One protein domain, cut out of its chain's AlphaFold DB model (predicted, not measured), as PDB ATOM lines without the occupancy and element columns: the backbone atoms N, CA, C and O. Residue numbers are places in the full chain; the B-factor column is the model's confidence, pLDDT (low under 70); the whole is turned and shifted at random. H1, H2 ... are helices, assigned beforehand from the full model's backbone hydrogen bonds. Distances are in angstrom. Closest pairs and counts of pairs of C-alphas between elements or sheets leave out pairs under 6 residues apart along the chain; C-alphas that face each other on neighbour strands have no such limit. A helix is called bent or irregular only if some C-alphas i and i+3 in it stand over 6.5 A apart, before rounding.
ATOM      1  N   TRP A 813     -25.409 -40.771 -32.102       86.31
ATOM      2  CA  TRP A 813     -25.667 -40.006 -30.871       86.31
ATOM      3  C   TRP A 813     -26.263 -38.601 -31.097       86.31
ATOM      4  O   TRP A 813     -27.060 -38.138 -30.285       86.31
ATOM      5  N   GLU A 814     -25.940 -37.932 -32.205       86.19
ATOM      6  CA  GLU A 814     -26.497 -36.621 -32.581       86.19
ATOM      7  C   GLU A 814     -27.996 -36.687 -32.887       86.19
ATOM      8  O   GLU A 814     -28.778 -35.819 -32.486       86.19
ATOM      9  N   ALA A 815     -28.405 -37.745 -33.585       84.44
ATOM     10  CA  ALA A 815     -29.796 -38.012 -33.883       84.44
ATOM     11  C   ALA A 815     -30.529 -38.463 -32.615       84.44
ATOM     12  O   ALA A 815     -31.633 -37.987 -32.366       84.44
ATOM     13  N   LEU A 816     -29.899 -39.280 -31.759       89.75
ATOM     14  CA  LEU A 816     -30.447 -39.606 -30.435       89.75
ATOM     15  C   LEU A 816     -30.698 -38.343 -29.605       89.75
ATOM     16  O   LEU A 816     -31.790 -38.187 -29.063       89.75
ATOM     17  N   LEU A 817     -29.731 -37.420 -29.542       90.94
ATOM     18  CA  LEU A 817     -29.877 -36.148 -28.829       90.94
ATOM     19  C   LEU A 817     -31.037 -35.335 -29.401       90.94
ATOM     20  O   LEU A 817     -31.906 -34.892 -28.655       90.94
ATOM     21  N   THR A 818     -31.082 -35.202 -30.726       88.88
ATOM     22  CA  THR A 818     -32.142 -34.477 -31.431       88.88
ATOM     23  C   THR A 818     -33.512 -35.070 -31.125       88.88
ATOM     24  O   THR A 818     -34.372 -34.366 -30.612       88.88
ATOM     25  N   HIS A 819     -33.720 -36.366 -31.360       89.06
ATOM     26  CA  HIS A 819     -35.014 -37.009 -31.134       89.06
ATOM     27  C   HIS A 819     -35.425 -37.016 -29.659       89.06
ATOM     28  O   HIS A 819     -36.606 -36.839 -29.375       89.06
ATOM     29  N   THR A 820     -34.476 -37.147 -28.725       91.12
ATOM     30  CA  THR A 820     -34.774 -37.045 -27.287       91.12
ATOM     31  C   THR A 820     -35.243 -35.632 -26.933       91.12
ATOM     32  O   THR A 820     -36.263 -35.477 -26.269       91.12
ATOM     33  N   LEU A 821     -34.572 -34.590 -27.439       89.62
ATOM     34  CA  LEU A 821     -35.002 -33.197 -27.252       89.62
ATOM     35  C   LEU A 821     -36.374 -32.928 -27.888       89.62
ATOM     36  O   LEU A 821     -37.219 -32.290 -27.263       89.62
ATOM     37  N   LEU A 822     -36.623 -33.447 -29.095       86.50
ATOM     38  CA  LEU A 822     -37.910 -33.311 -29.785       86.50
ATOM     39  C   LEU A 822     -39.055 -34.028 -29.077       86.50
ATOM     40  O   LEU A 822     -40.198 -33.604 -29.202       86.50
ATOM     41  N   TRP A 823     -38.763 -35.097 -28.344       88.88
ATOM     42  CA  TRP A 823     -39.771 -35.810 -27.574       88.88
ATOM     43  C   TRP A 823     -40.056 -35.144 -26.223       88.88
ATOM     44  O   TRP A 823     -41.218 -35.072 -25.820       88.88
ATOM     45  N   VAL A 824     -39.014 -34.633 -25.550       88.62
ATOM     46  CA  VAL A 824     -39.106 -34.020 -24.212       88.62
ATOM     47  C   VAL A 824     -39.712 -32.617 -24.258       88.62
ATOM     48  O   VAL A 824     -40.565 -32.297 -23.434       88.62
ATOM     49  N   LEU A 825     -39.317 -31.769 -25.214       86.56
ATOM     50  CA  LEU A 825     -39.768 -30.370 -25.266       86.56
ATOM     51  C   LEU A 825     -41.295 -30.187 -25.347       86.56
ATOM     52  O   LEU A 825     -41.815 -29.326 -24.629       86.56
ATOM     53  N   PRO A 826     -42.038 -30.969 -26.151       83.69
ATOM     54  CA  PRO A 826     -43.493 -30.839 -26.245       83.69
ATOM     55  C   PRO A 826     -44.214 -31.389 -25.013       83.69
ATOM     56  O   PRO A 826     -45.311 -30.942 -24.708       83.69
ATOM     57  N   ARG A 827     -43.587 -32.330 -24.294       84.31
ATOM     58  CA  ARG A 827     -44.139 -33.008 -23.110       84.31
ATOM     59  C   ARG A 827     -43.648 -32.417 -21.793       84.31
ATOM     60  O   ARG A 827     -43.894 -32.980 -20.735       84.31
ATOM     61  N   ARG A 828     -42.949 -31.280 -21.827       82.69
ATOM     62  CA  ARG A 828     -42.341 -30.679 -20.631       82.69
ATOM     63  C   ARG A 828     -43.351 -30.377 -19.522       82.69
ATOM     64  O   ARG A 828     -42.980 -30.454 -18.362       82.69
ATOM     65  N   GLN A 829     -44.603 -30.079 -19.874       79.44
ATOM     66  CA  GLN A 829     -45.676 -29.866 -18.904       79.44
ATOM     67  C   GLN A 829     -46.009 -31.150 -18.144       79.44
ATOM     68  O   GLN A 829     -46.130 -31.134 -16.928       79.44
ATOM     69  N   GLU A 830     -46.130 -32.265 -18.864       82.19
ATOM     70  CA  GLU A 830     -46.430 -33.575 -18.284       82.19
ATOM     71  C   GLU A 830     -45.243 -34.102 -17.475       82.19
ATOM     72  O   GLU A 830     -45.427 -34.615 -16.378       82.19
ATOM     73  N   LEU A 831     -44.027 -33.926 -18.004       80.56
ATOM     74  CA  LEU A 831     -42.796 -34.427 -17.400       80.56
ATOM     75  C   LEU A 831     -42.364 -33.591 -16.190       80.56
ATOM     76  O   LEU A 831     -41.948 -34.134 -15.185       80.56
ATOM     77  N   PHE A 832     -42.441 -32.261 -16.245       80.69
ATOM     78  CA  PHE A 832     -41.852 -31.394 -15.213       80.69
ATOM     79  C   PHE A 832     -42.892 -30.606 -14.411       80.69
ATOM     80  O   PHE A 832     -42.578 -29.543 -13.875       80.69
ATOM     81  N   ALA A 833     -44.121 -31.126 -14.301       74.81
ATOM     82  CA  ALA A 833     -45.172 -30.535 -13.468       74.81
ATOM     83  C   ALA A 833     -44.757 -30.410 -11.989       74.81
ATOM     84  O   ALA A 833     -45.196 -29.487 -11.298       74.81
ATOM     85  N   ASP A 834     -43.911 -31.322 -11.497       69.19
ATOM     86  CA  ASP A 834     -43.383 -31.273 -10.137       69.19
ATOM     87  C   ASP A 834     -42.053 -30.499 -10.088       69.19
ATOM     88  O   ASP A 834     -40.985 -30.993 -10.449       69.19
ATOM     89  N   ALA A 835     -42.106 -29.254  -9.613       57.84
ATOM     90  CA  ALA A 835     -40.934 -28.388  -9.480       57.84
ATOM     91  C   ALA A 835     -39.896 -28.897  -8.452       57.84
ATOM     92  O   ALA A 835     -38.813 -28.317  -8.340       57.84
ATOM     93  N   ALA A 836     -40.201 -29.954  -7.685       59.50
ATOM     94  CA  ALA A 836     -39.322 -30.499  -6.654       59.50
ATOM     95  C   ALA A 836     -38.364 -31.604  -7.139       59.50
ATOM     96  O   ALA A 836     -37.586 -32.098  -6.316       59.50
ATOM     97  N   ILE A 837     -38.376 -31.983  -8.427       63.09
ATOM     98  CA  ILE A 837     -37.545 -33.082  -8.954       63.09
ATOM     99  C   ILE A 837     -36.052 -32.801  -8.683       63.09
ATOM    100  O   ILE A 837     -35.477 -31.836  -9.206       63.09
ATOM    101  N   PRO A 838     -35.373 -33.615  -7.854       63.91
ATOM    102  CA  PRO A 838     -33.979 -33.391  -7.519       63.91
ATOM    103  C   PRO A 838     -33.080 -33.885  -8.660       63.91
ATOM    104  O   PRO A 838     -32.600 -35.014  -8.666       63.91
ATOM    105  N   PHE A 839     -32.751 -32.997  -9.602       67.06
ATOM    106  CA  PHE A 839     -31.845 -33.306 -10.722       67.06
ATOM    107  C   PHE A 839     -30.391 -33.646 -10.311       67.06
ATOM    108  O   PHE A 839     -29.584 -33.975 -11.181       67.06
ATOM    109  N   ASN A 840     -30.060 -33.585  -9.015       63.25
ATOM    110  CA  ASN A 840     -28.730 -33.855  -8.450       63.25
ATOM    111  C   ASN A 840     -28.685 -35.112  -7.554       63.25
ATOM    112  O   ASN A 840     -27.655 -35.354  -6.927       63.25
ATOM    113  N   ASP A 841     -29.778 -35.875  -7.420       64.31
ATOM    114  CA  ASP A 841     -29.776 -37.090  -6.594       64.31
ATOM    115  C   ASP A 841     -29.286 -38.296  -7.411       64.31
ATOM    116  O   ASP A 841     -29.932 -38.696  -8.382       64.31
ATOM    117  N   ASP A 842     -28.137 -38.865  -7.036       60.66
ATOM    118  CA  ASP A 842     -27.611 -40.086  -7.663       60.66
ATOM    119  C   ASP A 842     -28.463 -41.316  -7.302       60.66
ATOM    120  O   ASP A 842     -28.449 -42.301  -8.033       60.66
ATOM    121  N   LYS A 843     -29.244 -41.259  -6.210       59.50
ATOM    122  CA  LYS A 843     -30.131 -42.361  -5.794       59.50
ATOM    123  C   LYS A 843     -31.395 -42.484  -6.645       59.50
ATOM    124  O   LYS A 843     -32.045 -43.520  -6.611       59.50
ATOM    125  N   ALA A 844     -31.727 -41.453  -7.420       54.84
ATOM    126  CA  ALA A 844     -32.897 -41.459  -8.293       54.84
ATOM    127  C   ALA A 844     -32.744 -42.404  -9.504       54.84
ATOM    128  O   ALA A 844     -33.741 -42.718 -10.146       54.84
ATOM    129  N   GLU A 845     -31.527 -42.878  -9.819       53.06
ATOM    130  CA  GLU A 845     -31.327 -43.865 -10.896       53.06
ATOM    131  C   GLU A 845     -31.937 -45.240 -10.562       53.06
ATOM    132  O   GLU A 845     -32.282 -45.970 -11.490       53.06
ATOM    133  N   ASP A 846     -32.137 -45.554  -9.274       55.09
ATOM    134  CA  ASP A 846     -32.696 -46.834  -8.816       55.09
ATOM    135  C   ASP A 846     -34.222 -46.779  -8.575       55.09
ATOM    136  O   ASP A 846     -34.875 -47.818  -8.526       55.09
ATOM    137  N   GLU A 847     -34.823 -45.587  -8.449       55.09
ATOM    138  CA  GLU A 847     -36.235 -45.419  -8.039       55.09
ATOM    139  C   GLU A 847     -37.228 -45.182  -9.200       55.09
ATOM    140  O   GLU A 847     -38.399 -44.893  -8.965       55.09
ATOM    141  N   GLY A 848     -36.811 -45.350 -10.461       60.25
ATOM    142  CA  GLY A 848     -37.729 -45.297 -11.612       60.25
ATOM    143  C   GLY A 848     -38.184 -43.890 -12.034       60.25
ATOM    144  O   GLY A 848     -39.190 -43.766 -12.730       60.25
ATOM    145  N   ASP A 849     -37.444 -42.844 -11.655       72.62
ATOM    146  CA  ASP A 849     -37.671 -41.448 -12.068       72.62
ATOM    147  C   ASP A 849     -37.407 -41.272 -13.583       72.62
ATOM    148  O   ASP A 849     -36.257 -41.244 -14.052       72.62
ATOM    149  N   ALA A 850     -38.481 -41.190 -14.373       72.19
ATOM    150  CA  ALA A 850     -38.417 -41.099 -15.832       72.19
ATOM    151  C   ALA A 850     -37.833 -39.773 -16.305       72.19
ATOM    152  O   ALA A 850     -37.024 -39.730 -17.242       72.19
ATOM    153  N   GLU A 851     -38.204 -38.705 -15.618       78.88
ATOM    154  CA  GLU A 851     -37.763 -37.345 -15.844       78.88
ATOM    155  C   GLU A 851     -36.256 -37.234 -15.609       78.88
ATOM    156  O   GLU A 851     -35.505 -36.733 -16.458       78.88
ATOM    157  N   GLY A 852     -35.791 -37.754 -14.472       79.62
ATOM    158  CA  GLY A 852     -34.390 -37.748 -14.086       79.62
ATOM    159  C   GLY A 852     -33.499 -38.510 -15.068       79.62
ATOM    160  O   GLY A 852     -32.438 -38.003 -15.459       79.62
ATOM    161  N   ALA A 853     -33.941 -39.689 -15.514       83.25
ATOM    162  CA  ALA A 853     -33.206 -40.525 -16.458       83.25
ATOM    163  C   ALA A 853     -33.089 -39.882 -17.853       83.25
ATOM    164  O   ALA A 853     -31.996 -39.879 -18.434       83.25
ATOM    165  N   LEU A 854     -34.168 -39.277 -18.365       88.19
ATOM    166  CA  LEU A 854     -34.177 -38.564 -19.649       88.19
ATOM    167  C   LEU A 854     -33.288 -37.314 -19.621       88.19
ATOM    168  O   LEU A 854     -32.491 -37.099 -20.536       88.19
ATOM    169  N   VAL A 855     -33.358 -36.516 -18.550       87.56
ATOM    170  CA  VAL A 855     -32.469 -35.356 -18.355       87.56
ATOM    171  C   VAL A 855     -31.007 -35.799 -18.270       87.56
ATOM    172  O   VAL A 855     -30.125 -35.168 -18.860       87.56
ATOM    173  N   GLY A 856     -30.740 -36.905 -17.568       87.19
ATOM    174  CA  GLY A 856     -29.415 -37.516 -17.497       87.19
ATOM    175  C   GLY A 856     -28.896 -37.944 -18.871       87.19
ATOM    176  O   GLY A 856     -27.743 -37.670 -19.197       87.19
ATOM    177  N   LEU A 857     -29.750 -38.544 -19.705       90.69
ATOM    178  CA  LEU A 857     -29.401 -38.954 -21.068       90.69
ATOM    179  C   LEU A 857     -29.087 -37.747 -21.956       90.69
ATOM    180  O   LEU A 857     -28.066 -37.750 -22.640       90.69
ATOM    181  N   ILE A 858     -29.923 -36.704 -21.922       92.25
ATOM    182  CA  ILE A 858     -29.689 -35.457 -22.668       92.25
ATOM    183  C   ILE A 858     -28.359 -34.823 -22.243       92.25
ATOM    184  O   ILE A 858     -27.591 -34.387 -23.097       92.25
ATOM    185  N   THR A 859     -28.063 -34.810 -20.942       89.94
ATOM    186  CA  THR A 859     -26.803 -34.272 -20.404       89.94
ATOM    187  C   THR A 859     -25.601 -35.086 -20.890       89.94
ATOM    188  O   THR A 859     -24.626 -34.508 -21.371       89.94
ATOM    189  N   ASP A 860     -25.682 -36.420 -20.823       88.62
ATOM    190  CA  ASP A 860     -24.621 -37.325 -21.281       88.62
ATOM    191  C   ASP A 860     -24.375 -37.171 -22.798       88.62
ATOM    192  O   ASP A 860     -23.225 -37.079 -23.230       88.62
ATOM    193  N   LEU A 861     -25.443 -37.076 -23.602       90.06
ATOM    194  CA  LEU A 861     -25.380 -36.881 -25.055       90.06
ATOM    195  C   LEU A 861     -24.859 -35.491 -25.444       90.06
ATOM    196  O   LEU A 861     -23.997 -35.386 -26.314       90.06
ATOM    197  N   ALA A 862     -25.324 -34.422 -24.793       89.19
ATOM    198  CA  ALA A 862     -24.824 -33.068 -25.027       89.19
ATOM    199  C   ALA A 862     -23.354 -32.933 -24.602       89.19
ATOM    200  O   ALA A 862     -22.571 -32.271 -25.278       89.19
ATOM    201  N   GLY A 863     -22.938 -33.633 -23.542       86.62
ATOM    202  CA  GLY A 863     -21.539 -33.718 -23.132       86.62
ATOM    203  C   GLY A 863     -20.616 -34.298 -24.211       86.62
ATOM    204  O   GLY A 863     -19.433 -33.958 -24.247       86.62
ATOM    205  N   LEU A 864     -21.129 -35.111 -25.145       85.62
ATOM    206  CA  LEU A 864     -20.339 -35.618 -26.276       85.62
ATOM    207  C   LEU A 864     -19.915 -34.512 -27.250       85.62
ATOM    208  O   LEU A 864     -18.858 -34.644 -27.865       85.62
ATOM    209  N   LEU A 865     -20.650 -33.392 -27.316       83.75
ATOM    210  CA  LEU A 865     -20.270 -32.199 -28.092       83.75
ATOM    211  C   LEU A 865     -18.967 -31.559 -27.584       83.75
ATOM    212  O   LEU A 865     -18.348 -30.766 -28.298       83.75
ATOM    213  N   LEU A 866     -18.564 -31.881 -26.351       79.62
ATOM    214  CA  LEU A 866     -17.351 -31.372 -25.714       79.62
ATOM    215  C   LEU A 866     -16.130 -32.269 -25.944       79.62
ATOM    216  O   LEU A 866     -15.005 -31.862 -25.661       79.62
ATOM    217  N   SER A 867     -16.326 -33.492 -26.441       73.88
ATOM    218  CA  SER A 867     -15.214 -34.393 -26.720       73.88
ATOM    219  C   SER A 867     -14.469 -33.916 -27.973       73.88
ATOM    220  O   SER A 867     -15.111 -33.697 -29.000       73.88
ATOM    221  N   PRO A 868     -13.126 -33.806 -27.954       61.53
ATOM    222  CA  PRO A 868     -12.331 -33.600 -29.159       61.53
ATOM    223  C   PRO A 868     -12.346 -34.906 -29.957       61.53
ATOM    224  O   PRO A 868     -11.453 -35.745 -29.844       61.53
ATOM    225  N   THR A 869     -13.424 -35.164 -30.689       57.09
ATOM    226  CA  THR A 869     -13.494 -36.341 -31.546       57.09
ATOM    227  C   THR A 869     -12.491 -36.169 -32.692       57.09
ATOM    228  O   THR A 869     -12.499 -35.132 -33.351       57.09
ATOM    229  N   PRO A 870     -11.625 -37.165 -32.960       49.16
ATOM    230  CA  PRO A 870     -10.571 -37.081 -33.982       49.16
ATOM    231  C   PRO A 870     -11.109 -37.051 -35.421       49.16
ATOM    232  O   PRO A 870     -10.343 -36.899 -36.370       49.16
ATOM    233  N   LEU A 871     -12.419 -37.218 -35.594       51.97
ATOM    234  CA  LEU A 871     -13.105 -37.083 -36.865       51.97
ATOM    235  C   LEU A 871     -13.713 -35.682 -36.930       51.97
ATOM    236  O   LEU A 871     -14.472 -35.304 -36.045       51.97
ATOM    237  N   ASP A 872     -13.438 -34.975 -38.026       50.25
ATOM    238  CA  ASP A 872     -14.058 -33.717 -38.489       50.25
ATOM    239  C   ASP A 872     -15.610 -33.739 -38.560       50.25
ATOM    240  O   ASP A 872     -16.226 -32.818 -39.099       50.25
ATOM    241  N   ALA A 873     -16.257 -34.786 -38.047       53.56
ATOM    242  CA  ALA A 873     -17.696 -34.942 -37.935       53.56
ATOM    243  C   ALA A 873     -18.216 -34.046 -36.800       53.56
ATOM    244  O   ALA A 873     -18.394 -34.478 -35.664       53.56
ATOM    245  N   GLY A 874     -18.400 -32.759 -37.098       61.34
ATOM    246  CA  GLY A 874     -19.294 -31.911 -36.313       61.34
ATOM    247  C   GLY A 874     -20.735 -32.435 -36.364       61.34
ATOM    248  O   GLY A 874     -21.043 -33.303 -37.178       61.34
ATOM    249  N   PHE A 875     -21.601 -31.860 -35.523       74.00
ATOM    250  CA  PHE A 875     -23.031 -32.173 -35.477       74.00
ATOM    251  C   PHE A 875     -23.619 -32.209 -36.891       74.00
ATOM    252  O   PHE A 875     -23.544 -31.220 -37.627       74.00
ATOM    253  N   SER A 876     -24.145 -33.362 -37.297       79.81
ATOM    254  CA  SER A 876     -24.566 -33.594 -38.672       79.81
ATOM    255  C   SER A 876     -25.609 -32.582 -39.122       79.81
ATOM    256  O   SER A 876     -26.521 -32.192 -38.389       79.81
ATOM    257  N   PHE A 877     -25.489 -32.182 -40.387       81.06
ATOM    258  CA  PHE A 877     -26.429 -31.261 -41.014       81.06
ATOM    259  C   PHE A 877     -27.872 -31.782 -40.923       81.06
ATOM    260  O   PHE A 877     -28.771 -31.021 -40.585       81.06
ATOM    261  N   ALA A 878     -28.078 -33.090 -41.120       79.81
ATOM    262  CA  ALA A 878     -29.389 -33.729 -41.021       79.81
ATOM    263  C   ALA A 878     -29.997 -33.633 -39.609       79.81
ATOM    264  O   ALA A 878     -31.159 -33.244 -39.472       79.81
ATOM    265  N   ALA A 879     -29.220 -33.919 -38.556       83.81
ATOM    266  CA  ALA A 879     -29.679 -33.743 -37.177       83.81
ATOM    267  C   ALA A 879     -29.987 -32.264 -36.884       83.81
ATOM    268  O   ALA A 879     -31.020 -31.943 -36.294       83.81
ATOM    269  N   SER A 880     -29.139 -31.351 -37.370       87.31
ATOM    270  CA  SER A 880     -29.335 -29.909 -37.208       87.31
ATOM    271  C   SER A 880     -30.607 -29.400 -37.874       87.31
ATOM    272  O   SER A 880     -31.360 -28.654 -37.245       87.31
ATOM    273  N   GLU A 881     -30.872 -29.796 -39.117       85.25
ATOM    274  CA  GLU A 881     -32.092 -29.409 -39.823       85.25
ATOM    275  C   GLU A 881     -33.333 -30.015 -39.179       85.25
ATOM    276  O   GLU A 881     -34.307 -29.296 -38.973       85.25
ATOM    277  N   THR A 882     -33.285 -31.292 -38.791       85.06
ATOM    278  CA  THR A 882     -34.406 -31.973 -38.122       85.06
ATOM    279  C   THR A 882     -34.783 -31.253 -36.829       85.06
ATOM    280  O   THR A 882     -35.951 -30.910 -36.624       85.06
ATOM    281  N   LEU A 883     -33.786 -30.930 -35.996       87.38
ATOM    282  CA  LEU A 883     -33.988 -30.131 -34.790       87.38
ATOM    283  C   LEU A 883     -34.554 -28.747 -35.139       87.38
ATOM    284  O   LEU A 883     -35.530 -28.306 -34.543       87.38
ATOM    285  N   GLY A 884     -33.984 -28.067 -36.136       86.50
ATOM    286  CA  GLY A 884     -34.389 -26.717 -36.527       86.50
ATOM    287  C   GLY A 884     -35.804 -26.623 -37.099       86.50
ATOM    288  O   GLY A 884     -36.507 -25.653 -36.824       86.50
ATOM    289  N   VAL A 885     -36.237 -27.590 -37.911       82.31
ATOM    290  CA  VAL A 885     -37.608 -27.667 -38.447       82.31
ATOM    291  C   VAL A 885     -38.601 -27.853 -37.307       82.31
ATOM    292  O   VAL A 885     -39.569 -27.101 -37.210       82.31
ATOM    293  N   ALA A 886     -38.329 -28.797 -36.411       81.44
ATOM    294  CA  ALA A 886     -39.241 -29.096 -35.324       81.44
ATOM    295  C   ALA A 886     -39.289 -27.968 -34.276       81.44
ATOM    296  O   ALA A 886     -40.378 -27.532 -33.918       81.44
ATOM    297  N   LEU A 887     -38.155 -27.387 -33.861       86.75
ATOM    298  CA  LEU A 887     -38.149 -26.246 -32.928       86.75
ATOM    299  C   LEU A 887     -38.890 -25.020 -33.481       86.75
ATOM    300  O   LEU A 887     -39.545 -24.307 -32.725       86.75
ATOM    301  N   ARG A 888     -38.832 -24.778 -34.799       84.06
ATOM    302  CA  ARG A 888     -39.615 -23.709 -35.442       84.06
ATOM    303  C   ARG A 888     -41.119 -23.969 -35.378       84.06
ATOM    304  O   ARG A 888     -41.870 -23.010 -35.238       84.06
ATOM    305  N   ALA A 889     -41.547 -25.229 -35.454       76.88
ATOM    306  CA  ALA A 889     -42.946 -25.603 -35.250       76.88
ATOM    307  C   ALA A 889     -43.375 -25.472 -33.775       76.88
ATOM    308  O   ALA A 889     -44.530 -25.158 -33.504       76.88
ATOM    309  N   PHE A 890     -42.446 -25.660 -32.829       71.25
ATOM    310  CA  PHE A 890     -42.710 -25.590 -31.387       71.25
ATOM    311  C   PHE A 890     -42.702 -24.186 -30.779       71.25
ATOM    312  O   PHE A 890     -43.119 -24.046 -29.633       71.25
ATOM    313  N   ALA A 891     -42.277 -23.150 -31.505       63.09
ATOM    314  CA  ALA A 891     -42.225 -21.769 -31.013       63.09
ATOM    315  C   ALA A 891     -43.619 -21.109 -30.838       63.09
ATOM    316  O   ALA A 891     -43.776 -19.913 -31.084       63.09
ATOM    317  N   SER A 892     -44.635 -21.883 -30.437       60.06
ATOM    318  CA  SER A 892     -45.936 -21.363 -30.023       60.06
ATOM    319  C   SER A 892     -45.791 -20.622 -28.684       60.06
ATOM    320  O   SER A 892     -45.281 -21.207 -27.726       60.06
ATOM    321  N   PRO A 893     -46.234 -19.359 -28.589       53.50
ATOM    322  CA  PRO A 893     -46.073 -18.510 -27.406       53.50
ATOM    323  C   PRO A 893     -46.986 -18.875 -26.220       53.50
ATOM    324  O   PRO A 893     -46.953 -18.181 -25.210       53.50
ATOM    325  N   GLU A 894     -47.810 -19.921 -26.318       54.94
ATOM    326  CA  GLU A 894     -48.829 -20.254 -25.303       54.94
ATOM    327  C   GLU A 894     -48.341 -21.177 -24.176       54.94
ATOM    328  O   GLU A 894     -49.098 -21.488 -23.261       54.94
ATOM    329  N   ALA A 895     -47.095 -21.642 -24.219       55.56
ATOM    330  CA  ALA A 895     -46.616 -22.637 -23.272       55.56
ATOM    331  C   ALA A 895     -45.804 -21.983 -22.139       55.56
ATOM    332  O   ALA A 895     -44.581 -21.891 -22.215       55.56
ATOM    333  N   GLU A 896     -46.518 -21.540 -21.097       58.12
ATOM    334  CA  GLU A 896     -45.998 -20.877 -19.882       58.12
ATOM    335  C   GLU A 896     -45.135 -21.788 -18.977       58.12
ATOM    336  O   GLU A 896     -44.594 -21.334 -17.967       58.12
ATOM    337  N   ASP A 897     -44.978 -23.069 -19.321       71.25
ATOM    338  CA  ASP A 897     -44.290 -24.051 -18.481       71.25
ATOM    339  C   ASP A 897     -42.764 -23.959 -18.573       71.25
ATOM    340  O   ASP A 897     -42.184 -23.849 -19.661       71.25
ATOM    341  N   GLY A 898     -42.110 -24.059 -17.413       80.56
ATOM    342  CA  GLY A 898     -40.670 -23.886 -17.292       80.56
ATOM    343  C   GLY A 898     -39.828 -25.064 -17.799       80.56
ATOM    344  O   GLY A 898     -40.262 -26.214 -17.835       80.56
ATOM    345  N   LEU A 899     -38.575 -24.778 -18.149       86.94
ATOM    346  CA  LEU A 899     -37.571 -25.749 -18.580       86.94
ATOM    347  C   LEU A 899     -36.556 -26.035 -17.454       86.94
ATOM    348  O   LEU A 899     -36.014 -25.091 -16.871       86.94
ATOM    349  N   PRO A 900     -36.213 -27.304 -17.164       88.75
ATOM    350  CA  PRO A 900     -35.096 -27.624 -16.283       88.75
ATOM    351  C   PRO A 900     -33.780 -27.018 -16.785       88.75
ATOM    352  O   PRO A 900     -33.439 -27.124 -17.968       88.75
ATOM    353  N   TRP A 901     -32.990 -26.455 -15.869       88.94
ATOM    354  CA  TRP A 901     -31.705 -25.836 -16.204       88.94
ATOM    355  C   TRP A 901     -30.736 -26.760 -16.983       88.94
ATOM    356  O   TRP A 901     -30.073 -26.247 -17.889       88.94
ATOM    357  N   PRO A 902     -30.658 -28.099 -16.751       89.94
ATOM    358  CA  PRO A 902     -29.754 -28.946 -17.530       89.94
ATOM    359  C   PRO A 902     -30.183 -29.058 -18.995       89.94
ATOM    360  O   PRO A 902     -29.330 -29.123 -19.877       89.94
ATOM    361  N   ILE A 903     -31.493 -29.035 -19.276       90.81
ATOM    362  CA  ILE A 903     -32.004 -29.065 -20.653       90.81
ATOM    363  C   ILE A 903     -31.714 -27.731 -21.339       90.81
ATOM    364  O   ILE A 903     -31.279 -27.727 -22.488       90.81
ATOM    365  N   ALA A 904     -31.875 -26.608 -20.634       91.38
ATOM    366  CA  ALA A 904     -31.507 -25.294 -21.159       91.38
ATOM    367  C   ALA A 904     -30.017 -25.233 -21.531       91.38
ATOM    368  O   ALA A 904     -29.661 -24.822 -22.637       91.38
ATOM    369  N   ALA A 905     -29.143 -25.720 -20.646       92.19
ATOM    370  CA  ALA A 905     -27.710 -25.814 -20.903       92.19
ATOM    371  C   ALA A 905     -27.393 -26.760 -22.078       92.19
ATOM    372  O   ALA A 905     -26.617 -26.406 -22.966       92.19
ATOM    373  N   ALA A 906     -28.032 -27.932 -22.144       92.38
ATOM    374  CA  ALA A 906     -27.843 -28.894 -23.229       92.38
ATOM    375  C   ALA A 906     -28.301 -28.343 -24.587       92.38
ATOM    376  O   ALA A 906     -27.579 -28.481 -25.577       92.38
ATOM    377  N   LEU A 907     -29.452 -27.667 -24.646       92.75
ATOM    378  CA  LEU A 907     -29.939 -26.976 -25.844       92.75
ATOM    379  C   LEU A 907     -28.982 -25.875 -26.283       92.75
ATOM    380  O   LEU A 907     -28.611 -25.820 -27.455       92.75
ATOM    381  N   THR A 908     -28.545 -25.040 -25.338       93.25
ATOM    382  CA  THR A 908     -27.562 -23.982 -25.589       93.25
ATOM    383  C   THR A 908     -26.294 -24.567 -26.199       93.25
ATOM    384  O   THR A 908     -25.828 -24.075 -27.225       93.25
ATOM    385  N   LEU A 909     -25.767 -25.657 -25.633       91.12
ATOM    386  CA  LEU A 909     -24.557 -26.294 -26.139       91.12
ATOM    387  C   LEU A 909     -24.786 -26.936 -27.514       91.12
ATOM    388  O   LEU A 909     -23.951 -26.795 -28.404       91.12
ATOM    389  N   THR A 910     -25.929 -27.586 -27.723       91.06
ATOM    390  CA  THR A 910     -26.308 -28.182 -29.016       91.06
ATOM    391  C   THR A 910     -26.400 -27.118 -30.111       91.06
ATOM    392  O   THR A 910     -25.896 -27.321 -31.218       91.06
ATOM    393  N   ALA A 911     -26.949 -25.941 -29.792       91.44
ATOM    394  CA  ALA A 911     -27.038 -24.807 -30.710       91.44
ATOM    395  C   ALA A 911     -25.664 -24.319 -31.188       91.44
ATOM    396  O   ALA A 911     -25.541 -23.920 -32.343       91.44
ATOM    397  N   THR A 912     -24.619 -24.420 -30.355       88.62
ATOM    398  CA  THR A 912     -23.248 -24.030 -30.750       88.62
ATOM    399  C   THR A 912     -22.710 -24.848 -31.926       88.62
ATOM    400  O   THR A 912     -21.823 -24.392 -32.647       88.62
ATOM    401  N   ARG A 913     -23.246 -26.058 -32.139       86.81
ATOM    402  CA  ARG A 913     -22.832 -26.973 -33.212       86.81
ATOM    403  C   ARG A 913     -23.836 -27.075 -34.358       86.81
ATOM    404  O   ARG A 913     -23.535 -27.708 -35.363       86.81
ATOM    405  N   CYS A 914     -25.004 -26.457 -34.226       89.56
ATOM    406  CA  CYS A 914     -26.065 -26.485 -35.226       89.56
ATOM    407  C   CYS A 914     -25.938 -25.356 -36.254       89.56
ATOM    408  O   CYS A 914     -25.324 -24.329 -35.985       89.56
ATOM    409  N   SER A 915     -26.594 -25.508 -37.408       91.00
ATOM    410  CA  SER A 915     -26.736 -24.444 -38.405       91.00
ATOM    411  C   SER A 915     -27.269 -23.138 -37.779       91.00
ATOM    412  O   SER A 915     -28.030 -23.195 -36.805       91.00
ATOM    413  N   PRO A 916     -26.927 -21.958 -38.334       91.88
ATOM    414  CA  PRO A 916     -27.383 -20.678 -37.793       91.88
ATOM    415  C   PRO A 916     -28.908 -20.585 -37.642       91.88
ATOM    416  O   PRO A 916     -29.406 -20.066 -36.644       91.88
ATOM    417  N   SER A 917     -29.667 -21.147 -38.588       91.38
ATOM    418  CA  SER A 917     -31.134 -21.164 -38.539       91.38
ATOM    419  C   SER A 917     -31.665 -21.979 -37.353       91.38
ATOM    420  O   SER A 917     -32.583 -21.534 -36.659       91.38
ATOM    421  N   THR A 918     -31.058 -23.135 -37.075       91.88
ATOM    422  CA  THR A 918     -31.380 -23.974 -35.918       91.88
ATOM    423  C   THR A 918     -30.944 -23.318 -34.610       91.88
ATOM    424  O   THR A 918     -31.711 -23.326 -33.650       91.88
ATOM    425  N   ALA A 919     -29.766 -22.689 -34.561       92.81
ATOM    426  CA  ALA A 919     -29.306 -21.963 -33.378       92.81
ATOM    427  C   ALA A 919     -30.235 -20.785 -33.025       92.81
ATOM    428  O   ALA A 919     -30.578 -20.596 -31.860       92.81
ATOM    429  N   LEU A 920     -30.725 -20.050 -34.031       92.75
ATOM    430  CA  LEU A 920     -31.753 -19.020 -33.850       92.75
ATOM    431  C   LEU A 920     -33.088 -19.606 -33.368       92.75
ATOM    432  O   LEU A 920     -33.773 -18.983 -32.561       92.75
ATOM    433  N   ALA A 921     -33.478 -20.792 -33.846       91.69
ATOM    434  CA  ALA A 921     -34.672 -21.480 -33.355       91.69
ATOM    435  C   ALA A 921     -34.528 -21.885 -31.879       91.69
ATOM    436  O   ALA A 921     -35.446 -21.644 -31.100       91.69
ATOM    437  N   VAL A 922     -33.364 -22.406 -31.473       91.94
ATOM    438  CA  VAL A 922     -33.060 -22.696 -30.061       91.94
ATOM    439  C   VAL A 922     -33.116 -21.424 -29.221       91.94
ATOM    440  O   VAL A 922     -33.767 -21.424 -28.182       91.94
ATOM    441  N   ALA A 923     -32.496 -20.332 -29.681       92.19
ATOM    442  CA  ALA A 923     -32.547 -19.052 -28.982       92.19
ATOM    443  C   ALA A 923     -33.998 -18.600 -28.759       92.19
ATOM    444  O   ALA A 923     -34.353 -18.269 -27.636       92.19
ATOM    445  N   ARG A 924     -34.863 -18.675 -29.782       90.81
ATOM    446  CA  ARG A 924     -36.299 -18.357 -29.646       90.81
ATOM    447  C   ARG A 924     -37.009 -19.232 -28.616       90.81
ATOM    448  O   ARG A 924     -37.804 -18.707 -27.848       90.81
ATOM    449  N   VAL A 925     -36.733 -20.536 -28.599       88.81
ATOM    450  CA  VAL A 925     -37.334 -21.457 -27.621       88.81
ATOM    451  C   VAL A 925     -36.886 -21.120 -26.205       88.81
ATOM    452  O   VAL A 925     -37.731 -21.068 -25.317       88.81
ATOM    453  N   LEU A 926     -35.596 -20.833 -26.001       89.31
ATOM    454  CA  LEU A 926     -35.091 -20.370 -24.709       89.31
ATOM    455  C   LEU A 926     -35.795 -19.065 -24.306       89.31
ATOM    456  O   LEU A 926     -36.402 -19.020 -23.248       89.31
ATOM    457  N   LEU A 927     -35.869 -18.062 -25.190       88.75
ATOM    458  CA  LEU A 927     -36.569 -16.802 -24.896       88.75
ATOM    459  C   LEU A 927     -38.043 -16.978 -24.513       88.75
ATOM    460  O   LEU A 927     -38.543 -16.243 -23.666       88.75
ATOM    461  N   ALA A 928     -38.734 -17.915 -25.159       85.94
ATOM    462  CA  ALA A 928     -40.152 -18.159 -24.938       85.94
ATOM    463  C   ALA A 928     -40.439 -19.027 -23.700       85.94
ATOM    464  O   ALA A 928     -41.589 -19.085 -23.276       85.94
ATOM    465  N   THR A 929     -39.432 -19.702 -23.131       85.50
ATOM    466  CA  THR A 929     -39.629 -20.704 -22.073       85.50
ATOM    467  C   THR A 929     -38.876 -20.298 -20.799       85.50
ATOM    468  O   THR A 929     -37.643 -20.284 -20.808       85.50
ATOM    469  N   PRO A 930     -39.561 -19.980 -19.682       86.75
ATOM    470  CA  PRO A 930     -38.880 -19.664 -18.424       86.75
ATOM    471  C   PRO A 930     -38.108 -20.885 -17.898       86.75
ATOM    472  O   PRO A 930     -38.405 -22.017 -18.262       86.75
ATOM    473  N   LEU A 931     -37.112 -20.693 -17.029       86.19
ATOM    474  CA  LEU A 931     -36.434 -21.820 -16.375       86.19
ATOM    475  C   LEU A 931     -37.131 -22.198 -15.067       86.19
ATOM    476  O   LEU A 931     -37.584 -21.328 -14.324       86.19
ATOM    477  N   LEU A 932     -37.176 -23.497 -14.766       84.50
ATOM    478  CA  LEU A 932     -37.654 -23.981 -13.472       84.50
ATOM    479  C   LEU A 932     -36.654 -23.603 -12.365       84.50
ATOM    480  O   LEU A 932     -35.441 -23.742 -12.566       84.50
ATOM    481  N   PRO A 933     -37.133 -23.150 -11.191       78.06
ATOM    482  CA  PRO A 933     -36.264 -22.814 -10.072       78.06
ATOM    483  C   PRO A 933     -35.521 -24.057  -9.575       78.06
ATOM    484  O   PRO A 933     -36.113 -25.111  -9.342       78.06
ATOM    485  N   HIS A 934     -34.206 -23.938  -9.392       77.00
ATOM    486  CA  HIS A 934     -33.397 -25.018  -8.834       77.00
ATOM    487  C   HIS A 934     -33.657 -25.166  -7.334       77.00
ATOM    488  O   HIS A 934     -33.742 -24.177  -6.607       77.00
ATOM    489  N   SER A 935     -33.706 -26.405  -6.839       68.75
ATOM    490  CA  SER A 935     -34.029 -26.741  -5.439       68.75
ATOM    491  C   SER A 935     -33.008 -26.251  -4.392       68.75
ATOM    492  O   SER A 935     -33.122 -26.577  -3.211       68.75
ATOM    493  N   GLY A 936     -31.979 -25.501  -4.805       64.44
ATOM    494  CA  GLY A 936     -30.917 -24.978  -3.943       64.44
ATOM    495  C   GLY A 936     -29.930 -26.039  -3.445       64.44
ATOM    496  O   GLY A 936     -29.023 -25.719  -2.675       64.44
ATOM    497  N   ARG A 937     -30.074 -27.304  -3.870       73.25
ATOM    498  CA  ARG A 937     -29.104 -28.359  -3.549       73.25
ATOM    499  C   ARG A 937     -27.775 -28.081  -4.265       73.25
ATOM    500  O   ARG A 937     -27.795 -27.762  -5.458       73.25
ATOM    501  N   PRO A 938     -26.624 -28.231  -3.587       70.12
ATOM    502  CA  PRO A 938     -25.330 -28.048  -4.228       70.12
ATOM    503  C   PRO A 938     -25.140 -29.040  -5.377       70.12
ATOM    504  O   PRO A 938     -25.594 -30.186  -5.307       70.12
ATOM    505  N   LEU A 939     -24.472 -28.597  -6.443       73.81
ATOM    506  CA  LEU A 939     -23.940 -29.508  -7.453       73.81
ATOM    507  C   LEU A 939     -22.890 -30.400  -6.781       73.81
ATOM    508  O   LEU A 939     -21.954 -29.907  -6.153       73.81
ATOM    509  N   THR A 940     -23.041 -31.719  -6.868       71.00
ATOM    510  CA  THR A 940     -22.089 -32.657  -6.265       71.00
ATOM    511  C   THR A 940     -21.062 -33.091  -7.310       71.00
ATOM    512  O   THR A 940     -21.391 -33.667  -8.339       71.00
ATOM    513  N   GLY A 941     -19.774 -32.860  -7.045       63.34
ATOM    514  CA  GLY A 941     -18.695 -33.383  -7.899       63.34
ATOM    515  C   GLY A 941     -18.400 -34.876  -7.695       63.34
ATOM    516  O   GLY A 941     -17.518 -35.418  -8.350       63.34
ATOM    517  N   ALA A 942     -19.086 -35.530  -6.752       69.75
ATOM    518  CA  ALA A 942     -18.810 -36.910  -6.355       69.75
ATOM    519  C   ALA A 942     -19.559 -37.954  -7.205       69.75
ATOM    520  O   ALA A 942     -19.089 -39.085  -7.318       69.75
ATOM    521  N   GLY A 943     -20.695 -37.573  -7.798       72.62
ATOM    522  CA  GLY A 943     -21.565 -38.453  -8.577       72.62
ATOM    523  C   GLY A 943     -21.314 -38.387 -10.084       72.62
ATOM    524  O   GLY A 943     -20.948 -37.324 -10.596       72.62
ATOM    525  N   PRO A 944     -21.553 -39.472 -10.845       72.12
ATOM    526  CA  PRO A 944     -21.403 -39.467 -12.300       72.12
ATOM    527  C   PRO A 944     -22.315 -38.433 -12.977       72.12
ATOM    528  O   PRO A 944     -21.902 -37.799 -13.950       72.12
ATOM    529  N   ARG A 945     -23.526 -38.219 -12.442       74.56
ATOM    530  CA  ARG A 945     -24.492 -37.241 -12.956       74.56
ATOM    531  C   ARG A 945     -24.036 -35.805 -12.705       74.56
ATOM    532  O   ARG A 945     -24.016 -35.004 -13.639       74.56
ATOM    533  N   GLY A 946     -23.601 -35.500 -11.483       80.25
ATOM    534  CA  GLY A 946     -23.065 -34.184 -11.136       80.25
ATOM    535  C   GLY A 946     -21.780 -33.845 -11.901       80.25
ATOM    536  O   GLY A 946     -21.612 -32.718 -12.361       80.25
ATOM    537  N   ILE A 947     -20.919 -34.836 -12.165       82.25
ATOM    538  CA  ILE A 947     -19.748 -34.673 -13.045       82.25
ATOM    539  C   ILE A 947     -20.174 -34.346 -14.485       82.25
ATOM    540  O   ILE A 947     -19.582 -33.463 -15.105       82.25
ATOM    541  N   ALA A 948     -21.179 -35.033 -15.039       81.88
ATOM    542  CA  ALA A 948     -21.670 -34.765 -16.395       81.88
ATOM    543  C   ALA A 948     -22.283 -33.358 -16.518       81.88
ATOM    544  O   ALA A 948     -21.998 -32.632 -17.471       81.88
ATOM    545  N   GLN A 949     -23.054 -32.947 -15.514       87.69
ATOM    546  CA  GLN A 949     -23.630 -31.608 -15.387       87.69
ATOM    547  C   GLN A 949     -22.567 -30.508 -15.289       87.69
ATOM    548  O   GLN A 949     -22.640 -29.516 -16.010       87.69
ATOM    549  N   LEU A 950     -21.549 -30.691 -14.443       87.62
ATOM    550  CA  LEU A 950     -20.435 -29.745 -14.340       87.62
ATOM    551  C   LEU A 950     -19.666 -29.648 -15.657       87.62
ATOM    552  O   LEU A 950     -19.399 -28.547 -16.122       87.62
ATOM    553  N   ARG A 951     -19.401 -30.780 -16.324       88.00
ATOM    554  CA  ARG A 951     -18.775 -30.783 -17.656       88.00
ATOM    555  C   ARG A 951     -19.593 -30.005 -18.679       88.00
ATOM    556  O   ARG A 951     -19.005 -29.283 -19.475       88.00
ATOM    557  N   LEU A 952     -20.920 -30.137 -18.663       89.06
ATOM    558  CA  LEU A 952     -21.813 -29.391 -19.550       89.06
ATOM    559  C   LEU A 952     -21.660 -27.873 -19.351       89.06
ATOM    560  O   LEU A 952     -21.494 -27.135 -20.324       89.06
ATOM    561  N   LEU A 953     -21.670 -27.420 -18.095       90.75
ATOM    562  CA  LEU A 953     -21.517 -26.010 -17.726       90.75
ATOM    563  C   LEU A 953     -20.119 -25.473 -18.055       90.75
ATOM    564  O   LEU A 953     -19.991 -24.425 -18.690       90.75
ATOM    565  N   ASP A 954     -19.075 -26.222 -17.704       88.56
ATOM    566  CA  ASP A 954     -17.686 -25.884 -18.018       88.56
ATOM    567  C   ASP A 954     -17.460 -25.823 -19.535       88.56
ATOM    568  O   ASP A 954     -16.738 -24.958 -20.029       88.56
ATOM    569  N   GLY A 955     -18.123 -26.698 -20.294       87.62
ATOM    570  CA  GLY A 955     -18.125 -26.687 -21.751       87.62
ATOM    571  C   GLY A 955     -18.758 -25.430 -22.345       87.62
ATOM    572  O   GLY A 955     -18.176 -24.807 -23.234       87.62
ATOM    573  N   LEU A 956     -19.912 -25.005 -21.823       89.25
ATOM    574  CA  LEU A 956     -20.548 -23.739 -22.206       89.25
ATOM    575  C   LEU A 956     -19.691 -22.524 -21.838       89.25
ATOM    576  O   LEU A 956     -19.580 -21.579 -22.619       89.25
ATOM    577  N   GLN A 957     -19.045 -22.556 -20.675       90.19
ATOM    578  CA  GLN A 957     -18.119 -21.511 -20.256       90.19
ATOM    579  C   GLN A 957     -16.872 -21.466 -21.156       90.19
ATOM    580  O   GLN A 957     -16.415 -20.384 -21.535       90.19
ATOM    581  N   ALA A 958     -16.338 -22.621 -21.553       87.44
ATOM    582  CA  ALA A 958     -15.229 -22.717 -22.499       87.44
ATOM    583  C   ALA A 958     -15.616 -22.207 -23.896       87.44
ATOM    584  O   ALA A 958     -14.806 -21.539 -24.541       87.44
ATOM    585  N   TRP A 959     -16.851 -22.469 -24.342       88.19
ATOM    586  CA  TRP A 959     -17.421 -21.902 -25.568       88.19
ATOM    587  C   TRP A 959     -17.506 -20.374 -25.493       88.19
ATOM    588  O   TRP A 959     -16.940 -19.681 -26.340       88.19
ATOM    589  N   LYS A 960     -18.123 -19.844 -24.429       88.88
ATOM    590  CA  LYS A 960     -18.245 -18.401 -24.171       88.88
ATOM    591  C   LYS A 960     -16.886 -17.694 -24.169       88.88
ATOM    592  O   LYS A 960     -16.758 -16.615 -24.731       88.88
ATOM    593  N   THR A 961     -15.871 -18.305 -23.555       84.00
ATOM    594  CA  THR A 961     -14.521 -17.727 -23.394       84.00
ATOM    595  C   THR A 961     -13.531 -18.113 -24.495       84.00
ATOM    596  O   THR A 961     -12.347 -17.785 -24.395       84.00
ATOM    597  N   ARG A 962     -13.989 -18.787 -25.562       70.19
ATOM    598  CA  ARG A 962     -13.172 -19.150 -26.732       70.19
ATOM    599  C   ARG A 962     -11.954 -20.032 -26.398       70.19
ATOM    600  O   ARG A 962     -10.898 -19.921 -27.014       70.19
ATOM    601  N   ARG A 963     -12.088 -20.955 -25.444       61.81
ATOM    602  CA  ARG A 963     -11.073 -22.000 -25.180       61.81
ATOM    603  C   ARG A 963     -11.309 -23.278 -25.992       61.81
ATOM    604  O   ARG A 963     -10.704 -24.307 -25.707       61.81
ATOM    605  N   PHE A 964     -12.212 -23.223 -26.968       61.16
ATOM    606  CA  PHE A 964     -12.742 -24.393 -27.652       61.16
ATOM    607  C   PHE A 964     -12.370 -24.384 -29.147       61.16
ATOM    608  O   PHE A 964     -12.994 -23.685 -29.940       61.16
ATOM    609  N   ASP A 965     -11.360 -25.168 -29.538       60.75
ATOM    610  CA  ASP A 965     -10.935 -25.332 -30.939       60.75
ATOM    611  C   ASP A 965     -11.871 -26.300 -31.672       60.75
ATOM    612  O   ASP A 965     -11.590 -27.491 -31.817       60.75
ATOM    613  N   CYS A 966     -13.024 -25.811 -32.127       63.59
ATOM    614  CA  CYS A 966     -13.946 -26.632 -32.899       63.59
ATOM    615  C   CYS A 966     -14.425 -25.952 -34.182       63.59
ATOM    616  O   CYS A 966     -14.612 -24.739 -34.236       63.59
ATOM    617  N   ARG A 967     -14.641 -26.744 -35.243       67.19
ATOM    618  CA  ARG A 967     -15.318 -26.272 -36.457       67.19
ATOM    619  C   ARG A 967     -16.776 -25.958 -36.116       67.19
ATOM    620  O   ARG A 967     -17.610 -26.859 -36.057       67.19
ATOM    621  N   ALA A 968     -17.060 -24.686 -35.876       69.31
ATOM    622  CA  ALA A 968     -18.412 -24.152 -35.820       69.31
ATOM    623  C   ALA A 968     -18.955 -23.897 -37.243       69.31
ATOM    624  O   ALA A 968     -18.168 -23.712 -38.181       69.31
ATOM    625  N   PRO A 969     -20.286 -23.881 -37.426       79.81
ATOM    626  CA  PRO A 969     -20.887 -23.510 -38.700       79.81
ATOM    627  C   PRO A 969     -20.562 -22.059 -39.061       79.81
ATOM    628  O   PRO A 969     -20.346 -21.213 -38.195       79.81
ATOM    629  N   CYS A 970     -20.526 -21.760 -40.360       85.88
ATOM    630  CA  CYS A 970     -20.287 -20.399 -40.827       85.88
ATOM    631  C   CYS A 970     -21.521 -19.529 -40.563       85.88
ATOM    632  O   CYS A 970     -22.610 -19.861 -41.025       85.88
ATOM    633  N   GLU A 991     -28.661  -4.644 -16.762       59.72
ATOM    634  CA  GLU A 991     -27.590  -3.650 -16.545       59.72
ATOM    635  C   GLU A 991     -26.196  -4.231 -16.194       59.72
ATOM    636  O   GLU A 991     -26.060  -5.271 -15.542       59.72
ATOM    637  N   GLU A 992     -25.144  -3.466 -16.528       56.25
ATOM    638  CA  GLU A 992     -23.708  -3.744 -16.306       56.25
ATOM    639  C   GLU A 992     -23.325  -4.118 -14.850       56.25
ATOM    640  O   GLU A 992     -22.284  -4.733 -14.622       56.25
ATOM    641  N   GLY A 993     -24.162  -3.819 -13.846       58.06
ATOM    642  CA  GLY A 993     -23.877  -4.070 -12.424       58.06
ATOM    643  C   GLY A 993     -23.856  -5.545 -11.993       58.06
ATOM    644  O   GLY A 993     -23.318  -5.865 -10.933       58.06
ATOM    645  N   VAL A 994     -24.413  -6.457 -12.799       57.25
ATOM    646  CA  VAL A 994     -24.399  -7.916 -12.541       57.25
ATOM    647  C   VAL A 994     -23.197  -8.601 -13.221       57.25
ATOM    648  O   VAL A 994     -22.914  -9.776 -12.973       57.25
ATOM    649  N   GLU A 995     -22.445  -7.880 -14.061       56.16
ATOM    650  CA  GLU A 995     -21.400  -8.472 -14.904       56.16
ATOM    651  C   GLU A 995     -20.150  -8.921 -14.137       56.16
ATOM    652  O   GLU A 995     -19.552  -9.922 -14.530       56.16
ATOM    653  N   ASP A 996     -19.784  -8.262 -13.032       59.88
ATOM    654  CA  ASP A 996     -18.535  -8.542 -12.297       59.88
ATOM    655  C   ASP A 996     -18.457  -9.977 -11.738       59.88
ATOM    656  O   ASP A 996     -17.366 -10.526 -11.578       59.88
ATOM    657  N   GLY A 997     -19.602 -10.625 -11.491       61.16
ATOM    658  CA  GLY A 997     -19.661 -12.037 -11.089       61.16
ATOM    659  C   GLY A 997     -19.729 -13.029 -12.259       61.16
ATOM    660  O   GLY A 997     -19.372 -14.192 -12.099       61.16
ATOM    661  N   MET A 998     -20.170 -12.591 -13.444       62.84
ATOM    662  CA  MET A 998     -20.456 -13.460 -14.601       62.84
ATOM    663  C   MET A 998     -19.311 -13.536 -15.625       62.84
ATOM    664  O   MET A 998     -19.415 -14.247 -16.635       62.84
ATOM    665  N   THR A 999     -18.228 -12.793 -15.384       66.25
ATOM    666  CA  THR A 999     -17.050 -12.689 -16.261       66.25
ATOM    667  C   THR A 999     -15.857 -13.507 -15.776       66.25
ATOM    668  O   THR A 999     -14.782 -13.410 -16.362       66.25
ATOM    669  N   LEU A1000     -16.018 -14.294 -14.707       70.19
ATOM    670  CA  LEU A1000     -14.972 -15.195 -14.228       70.19
ATOM    671  C   LEU A1000     -14.588 -16.180 -15.336       70.19
ATOM    672  O   LEU A1000     -15.451 -16.814 -15.936       70.19
ATOM    673  N   GLU A1001     -13.289 -16.320 -15.603       70.62
ATOM    674  CA  GLU A1001     -12.796 -17.285 -16.595       70.62
ATOM    675  C   GLU A1001     -12.990 -18.739 -16.143       70.62
ATOM    676  O   GLU A1001     -13.077 -19.636 -16.979       70.62
ATOM    677  N   VAL A1002     -13.056 -18.972 -14.828       78.44
ATOM    678  CA  VAL A1002     -13.245 -20.286 -14.203       78.44
ATOM    679  C   VAL A1002     -14.269 -20.137 -13.083       78.44
ATOM    680  O   VAL A1002     -14.077 -19.319 -12.186       78.44
ATOM    681  N   PHE A1003     -15.336 -20.928 -13.138       83.19
ATOM    682  CA  PHE A1003     -16.349 -21.012 -12.090       83.19
ATOM    683  C   PHE A1003     -16.001 -22.155 -11.133       83.19
ATOM    684  O   PHE A1003     -15.617 -23.242 -11.568       83.19
ATOM    685  N   SER A1004     -16.130 -21.926  -9.826       85.62
ATOM    686  CA  SER A1004     -16.147 -23.022  -8.855       85.62
ATOM    687  C   SER A1004     -17.518 -23.713  -8.839       85.62
ATOM    688  O   SER A1004     -18.511 -23.178  -9.331       85.62
ATOM    689  N   VAL A1005     -17.600 -24.900  -8.231       84.31
ATOM    690  CA  VAL A1005     -18.874 -25.620  -8.034       84.31
ATOM    691  C   VAL A1005     -19.892 -24.766  -7.258       84.31
ATOM    692  O   VAL A1005     -21.088 -24.794  -7.560       84.31
ATOM    693  N   ASP A1006     -19.420 -23.960  -6.304       85.50
ATOM    694  CA  ASP A1006     -20.257 -23.041  -5.528       85.50
ATOM    695  C   ASP A1006     -20.772 -21.877  -6.383       85.50
ATOM    696  O   ASP A1006     -21.926 -21.471  -6.237       85.50
ATOM    697  N   ASP A1007     -19.950 -21.364  -7.304       86.50
ATOM    698  CA  ASP A1007     -20.352 -20.294  -8.220       86.50
ATOM    699  C   ASP A1007     -21.433 -20.786  -9.189       86.50
ATOM    700  O   ASP A1007     -22.453 -20.115  -9.361       86.50
ATOM    701  N   TRP A1008     -21.265 -21.992  -9.748       88.31
ATOM    702  CA  TRP A1008     -22.289 -22.629 -10.578       88.31
ATOM    703  C   TRP A1008     -23.587 -22.858  -9.811       88.31
ATOM    704  O   TRP A1008     -24.663 -22.509 -10.293       88.31
ATOM    705  N   THR A1009     -23.494 -23.391  -8.591       85.75
ATOM    706  CA  THR A1009     -24.663 -23.640  -7.737       85.75
ATOM    707  C   THR A1009     -25.429 -22.345  -7.457       85.75
ATOM    708  O   THR A1009     -26.658 -22.322  -7.549       85.75
ATOM    709  N   ARG A1010     -24.723 -21.249  -7.140       86.19
ATOM    710  CA  ARG A1010     -25.340 -19.933  -6.906       86.19
ATOM    711  C   ARG A1010     -26.004 -19.380  -8.158       86.19
ATOM    712  O   ARG A1010     -27.111 -18.866  -8.053       86.19
ATOM    713  N   LEU A1011     -25.347 -19.491  -9.313       85.62
ATOM    714  CA  LEU A1011     -25.892 -19.002 -10.575       85.62
ATOM    715  C   LEU A1011     -27.164 -19.766 -10.960       85.62
ATOM    716  O   LEU A1011     -28.166 -19.141 -11.266       85.62
ATOM    717  N   ILE A1012     -27.149 -21.098 -10.875       86.69
ATOM    718  CA  ILE A1012     -28.292 -21.964 -11.218       86.69
ATOM    719  C   ILE A1012     -29.468 -21.791 -10.250       86.69
ATOM    720  O   ILE A1012     -30.623 -21.944 -10.644       86.69
ATOM    721  N   SER A1013     -29.193 -21.451  -8.987       86.00
ATOM    722  CA  SER A1013     -30.240 -21.142  -8.001       86.00
ATOM    723  C   SER A1013     -31.037 -19.881  -8.356       86.00
ATOM    724  O   SER A1013     -32.158 -19.718  -7.880       86.00
ATOM    725  N   ASP A1014     -30.486 -19.009  -9.202       87.88
ATOM    726  CA  ASP A1014     -31.159 -17.844  -9.765       87.88
ATOM    727  C   ASP A1014     -31.547 -18.139 -11.223       87.88
ATOM    728  O   ASP A1014     -30.780 -17.911 -12.161       87.88
ATOM    729  N   ALA A1015     -32.740 -18.709 -11.404       85.56
ATOM    730  CA  ALA A1015     -33.219 -19.203 -12.694       85.56
ATOM    731  C   ALA A1015     -33.224 -18.119 -13.789       85.56
ATOM    732  O   ALA A1015     -32.835 -18.393 -14.924       85.56
ATOM    733  N   GLU A1016     -33.595 -16.881 -13.448       86.44
ATOM    734  CA  GLU A1016     -33.579 -15.753 -14.385       86.44
ATOM    735  C   GLU A1016     -32.147 -15.397 -14.799       86.44
ATOM    736  O   GLU A1016     -31.855 -15.273 -15.992       86.44
ATOM    737  N   ARG A1017     -31.217 -15.302 -13.836       87.88
ATOM    738  CA  ARG A1017     -29.810 -15.006 -14.150       87.88
ATOM    739  C   ARG A1017     -29.139 -16.120 -14.936       87.88
ATOM    740  O   ARG A1017     -28.382 -15.819 -15.859       87.88
ATOM    741  N   PHE A1018     -29.396 -17.381 -14.602       89.38
ATOM    742  CA  PHE A1018     -28.847 -18.508 -15.351       89.38
ATOM    743  C   PHE A1018     -29.388 -18.543 -16.782       89.38
ATOM    744  O   PHE A1018     -28.623 -18.756 -17.722       89.38
ATOM    745  N   HIS A1019     -30.676 -18.248 -16.972       88.81
ATOM    746  CA  HIS A1019     -31.282 -18.169 -18.298       88.81
ATOM    747  C   HIS A1019     -30.603 -17.108 -19.175       88.81
ATOM    748  O   HIS A1019     -30.142 -17.397 -20.283       88.81
ATOM    749  N   VAL A1020     -30.470 -15.890 -18.646       89.88
ATOM    750  CA  VAL A1020     -29.766 -14.787 -19.314       89.88
ATOM    751  C   VAL A1020     -28.314 -15.157 -19.597       89.88
ATOM    752  O   VAL A1020     -27.793 -14.868 -20.678       89.88
ATOM    753  N   TRP A1021     -27.656 -15.845 -18.660       90.94
ATOM    754  CA  TRP A1021     -26.293 -16.319 -18.844       90.94
ATOM    755  C   TRP A1021     -26.176 -17.322 -20.002       90.94
ATOM    756  O   TRP A1021     -25.260 -17.172 -20.809       90.94
ATOM    757  N   CYS A1022     -27.099 -18.280 -20.154       91.38
ATOM    758  CA  CYS A1022     -27.106 -19.230 -21.277       91.38
ATOM    759  C   CYS A1022     -27.236 -18.524 -22.635       91.38
ATOM    760  O   CYS A1022     -26.448 -18.782 -23.548       91.38
ATOM    761  N   LEU A1023     -28.186 -17.592 -22.760       92.50
ATOM    762  CA  LEU A1023     -28.396 -16.809 -23.985       92.50
ATOM    763  C   LEU A1023     -27.167 -15.967 -24.335       92.50
ATOM    764  O   LEU A1023     -26.746 -15.901 -25.493       92.50
ATOM    765  N   ARG A1024     -26.553 -15.360 -23.318       90.75
ATOM    766  CA  ARG A1024     -25.324 -14.587 -23.472       90.75
ATOM    767  C   ARG A1024     -24.136 -15.466 -23.856       90.75
ATOM    768  O   ARG A1024     -23.380 -15.081 -24.739       90.75
ATOM    769  N   ALA A1025     -23.985 -16.637 -23.239       90.62
ATOM    770  CA  ALA A1025     -22.936 -17.599 -23.570       90.62
ATOM    771  C   ALA A1025     -23.050 -18.082 -25.024       90.62
ATOM    772  O   ALA A1025     -22.040 -18.149 -25.728       90.62
ATOM    773  N   LEU A1026     -24.275 -18.349 -25.494       92.25
ATOM    774  CA  LEU A1026     -24.547 -18.680 -26.892       92.25
ATOM    775  C   LEU A1026     -24.097 -17.548 -27.820       92.25
ATOM    776  O   LEU A1026     -23.310 -17.787 -28.735       92.25
ATOM    777  N   ALA A1027     -24.552 -16.320 -27.555       93.00
ATOM    778  CA  ALA A1027     -24.264 -15.170 -28.400       93.00
ATOM    779  C   ALA A1027     -22.777 -14.799 -28.426       93.00
ATOM    780  O   ALA A1027     -22.207 -14.644 -29.501       93.00
ATOM    781  N   GLU A1028     -22.126 -14.695 -27.263       91.62
ATOM    782  CA  GLU A1028     -20.709 -14.327 -27.166       91.62
ATOM    783  C   GLU A1028     -19.804 -15.355 -27.854       91.62
ATOM    784  O   GLU A1028     -18.884 -14.966 -28.577       91.62
ATOM    785  N   GLY A1029     -20.092 -16.653 -27.718       90.44
ATOM    786  CA  GLY A1029     -19.341 -17.678 -28.443       90.44
ATOM    787  C   GLY A1029     -19.587 -17.649 -29.959       90.44
ATOM    788  O   GLY A1029     -18.635 -17.763 -30.730       90.44
ATOM    789  N   ILE A1030     -20.822 -17.385 -30.414       92.50
ATOM    790  CA  ILE A1030     -21.113 -17.161 -31.846       92.50
ATOM    791  C   ILE A1030     -20.361 -15.930 -32.367       92.50
ATOM    792  O   ILE A1030     -19.787 -15.973 -33.455       92.50
ATOM    793  N   PHE A1031     -20.307 -14.843 -31.593       93.56
ATOM    794  CA  PHE A1031     -19.559 -13.640 -31.955       93.56
ATOM    795  C   PHE A1031     -18.065 -13.923 -32.079       93.56
ATOM    796  O   PHE A1031     -17.443 -13.487 -33.049       93.56
ATOM    797  N   HIS A1032     -17.497 -14.688 -31.144       91.44
ATOM    798  CA  HIS A1032     -16.122 -15.150 -31.251       91.44
ATOM    799  C   HIS A1032     -15.897 -15.936 -32.542       91.44
ATOM    800  O   HIS A1032     -14.976 -15.599 -33.285       91.44
ATOM    801  N   GLU A1033     -16.738 -16.918 -32.865       89.31
ATOM    802  CA  GLU A1033     -16.548 -17.709 -34.084       89.31
ATOM    803  C   GLU A1033     -16.763 -16.928 -35.376       89.31
ATOM    804  O   GLU A1033     -15.988 -17.081 -36.323       89.31
ATOM    805  N   PHE A1034     -17.735 -16.017 -35.405       91.75
ATOM    806  CA  PHE A1034     -17.924 -15.101 -36.523       91.75
ATOM    807  C   PHE A1034     -16.656 -14.275 -36.781       91.75
ATOM    808  O   PHE A1034     -16.167 -14.216 -37.910       91.75
TER     809      PHE A1034
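This is residues 813 to 970 and 991 to 1034 of the 1079 residues of an uncharacterized protein of Phytomonas sp. isolate EM1 (UniProt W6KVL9). Helix H6 runs through the middle of a compact bundle, ringed by six helices in the order H4, H1, H5, H7, H11, H8, with the ring at its loosest between H7 and H11. H8 slants across the others, H10 lies across the end of H6 where Trp 901 stands, and the short H2, H3 and H9 lie toward the outside. The printed part has 202 residues with eleven named helices, H1 to H11 in chain order, and no named strand; the class is all helix. It is compact, with a radius of gyration of the C-alphas of 15.9 A, and rounded, spanning 42 by 37 by 37 A.

H11, the longest, holds residues 1015 to 1034 over 28.6 A and ends at C-alpha 1034, (-17.924, -15.101, -36.523). H6 is residues 901 to 913, 19.2 A, beginning at C-alpha 901, (-31.705, -25.836, -16.204). H7 is 916 to 928, 18.3 A; H8 is 944 to 960, 24.4 A; H4 is 850 to 866, 25.2 A; H5 is 877 to 890, 19.7 A. H1, residues 813 to 824, spans 16.1 A from C-alpha 813, (-25.667, -40.006, -30.871). H10 is 1005 to 1013; H2 is 828 to 831, H3 is 842 to 845 and H9 is 992 to 998. H9 is irregular, but only just: C-alphas 993 and 996 are 7.0 A apart.

H1, H4, H5, H6, H7 and H11 form an up and down bundle, each running against the one before it in the chain. H11 touches H6 at a shallow tilt of 9 degrees, the same way; their closest C-alphas, Thr 908 and Leu 1026, are 6.2 A apart. H6 and H7 are a helical hairpin at 19 degrees, closest at Ala 911 and Ala 919, 4.5 A. H4 touches H6 at 5.5 A, C-alphas 862 and 906. H8 touches H11 at a steep tilt of 50 degrees, with residues 956 to 960 alone; the closest C-alphas are Lys 960 and Gly 1029, 4.5 A. H1 touches H5 at 8 degrees, the same way, closest at Ala 815 and Ala 879, 5.4 A. H5 touches H7 at C-alphas 884 and 918, 4.1 A. H10 and H11 only just touch, only at the corner, at C-alphas 1012 and 1018, 5.4 A. H3 and H4 only just touch, only at the corner, at C-alphas 845 and 853, 6.8 A. H2 is close but not clearly touching to H4, at C-alphas 831 and 851, 6.0 A. H9 is apart from H6. In H1, H5, H7, H8, H10 and H11 each O i to N i+4 pair is within hydrogen-bond range; H4 has 11 of 13, H6 8 of 9 and H9 0 of 3, with 2 of 4 O i to N i+3 pairs; H2 and H3 are too short for an O i to N i+4 pair.

The two C-alphas farthest apart, Glu 847 and Phe 1034, are 45.5 A apart. Residues 971 to 990 are not printed, and C-alphas 970 and 991 stand 30.4 A apart across this cut. Of the links printed whole, H7 to H8, residues 929 to 943, is long. The mean pLDDT of the printed part is 79.7; 47 residues are under 70, among them 834 to 848 and 991 to 999.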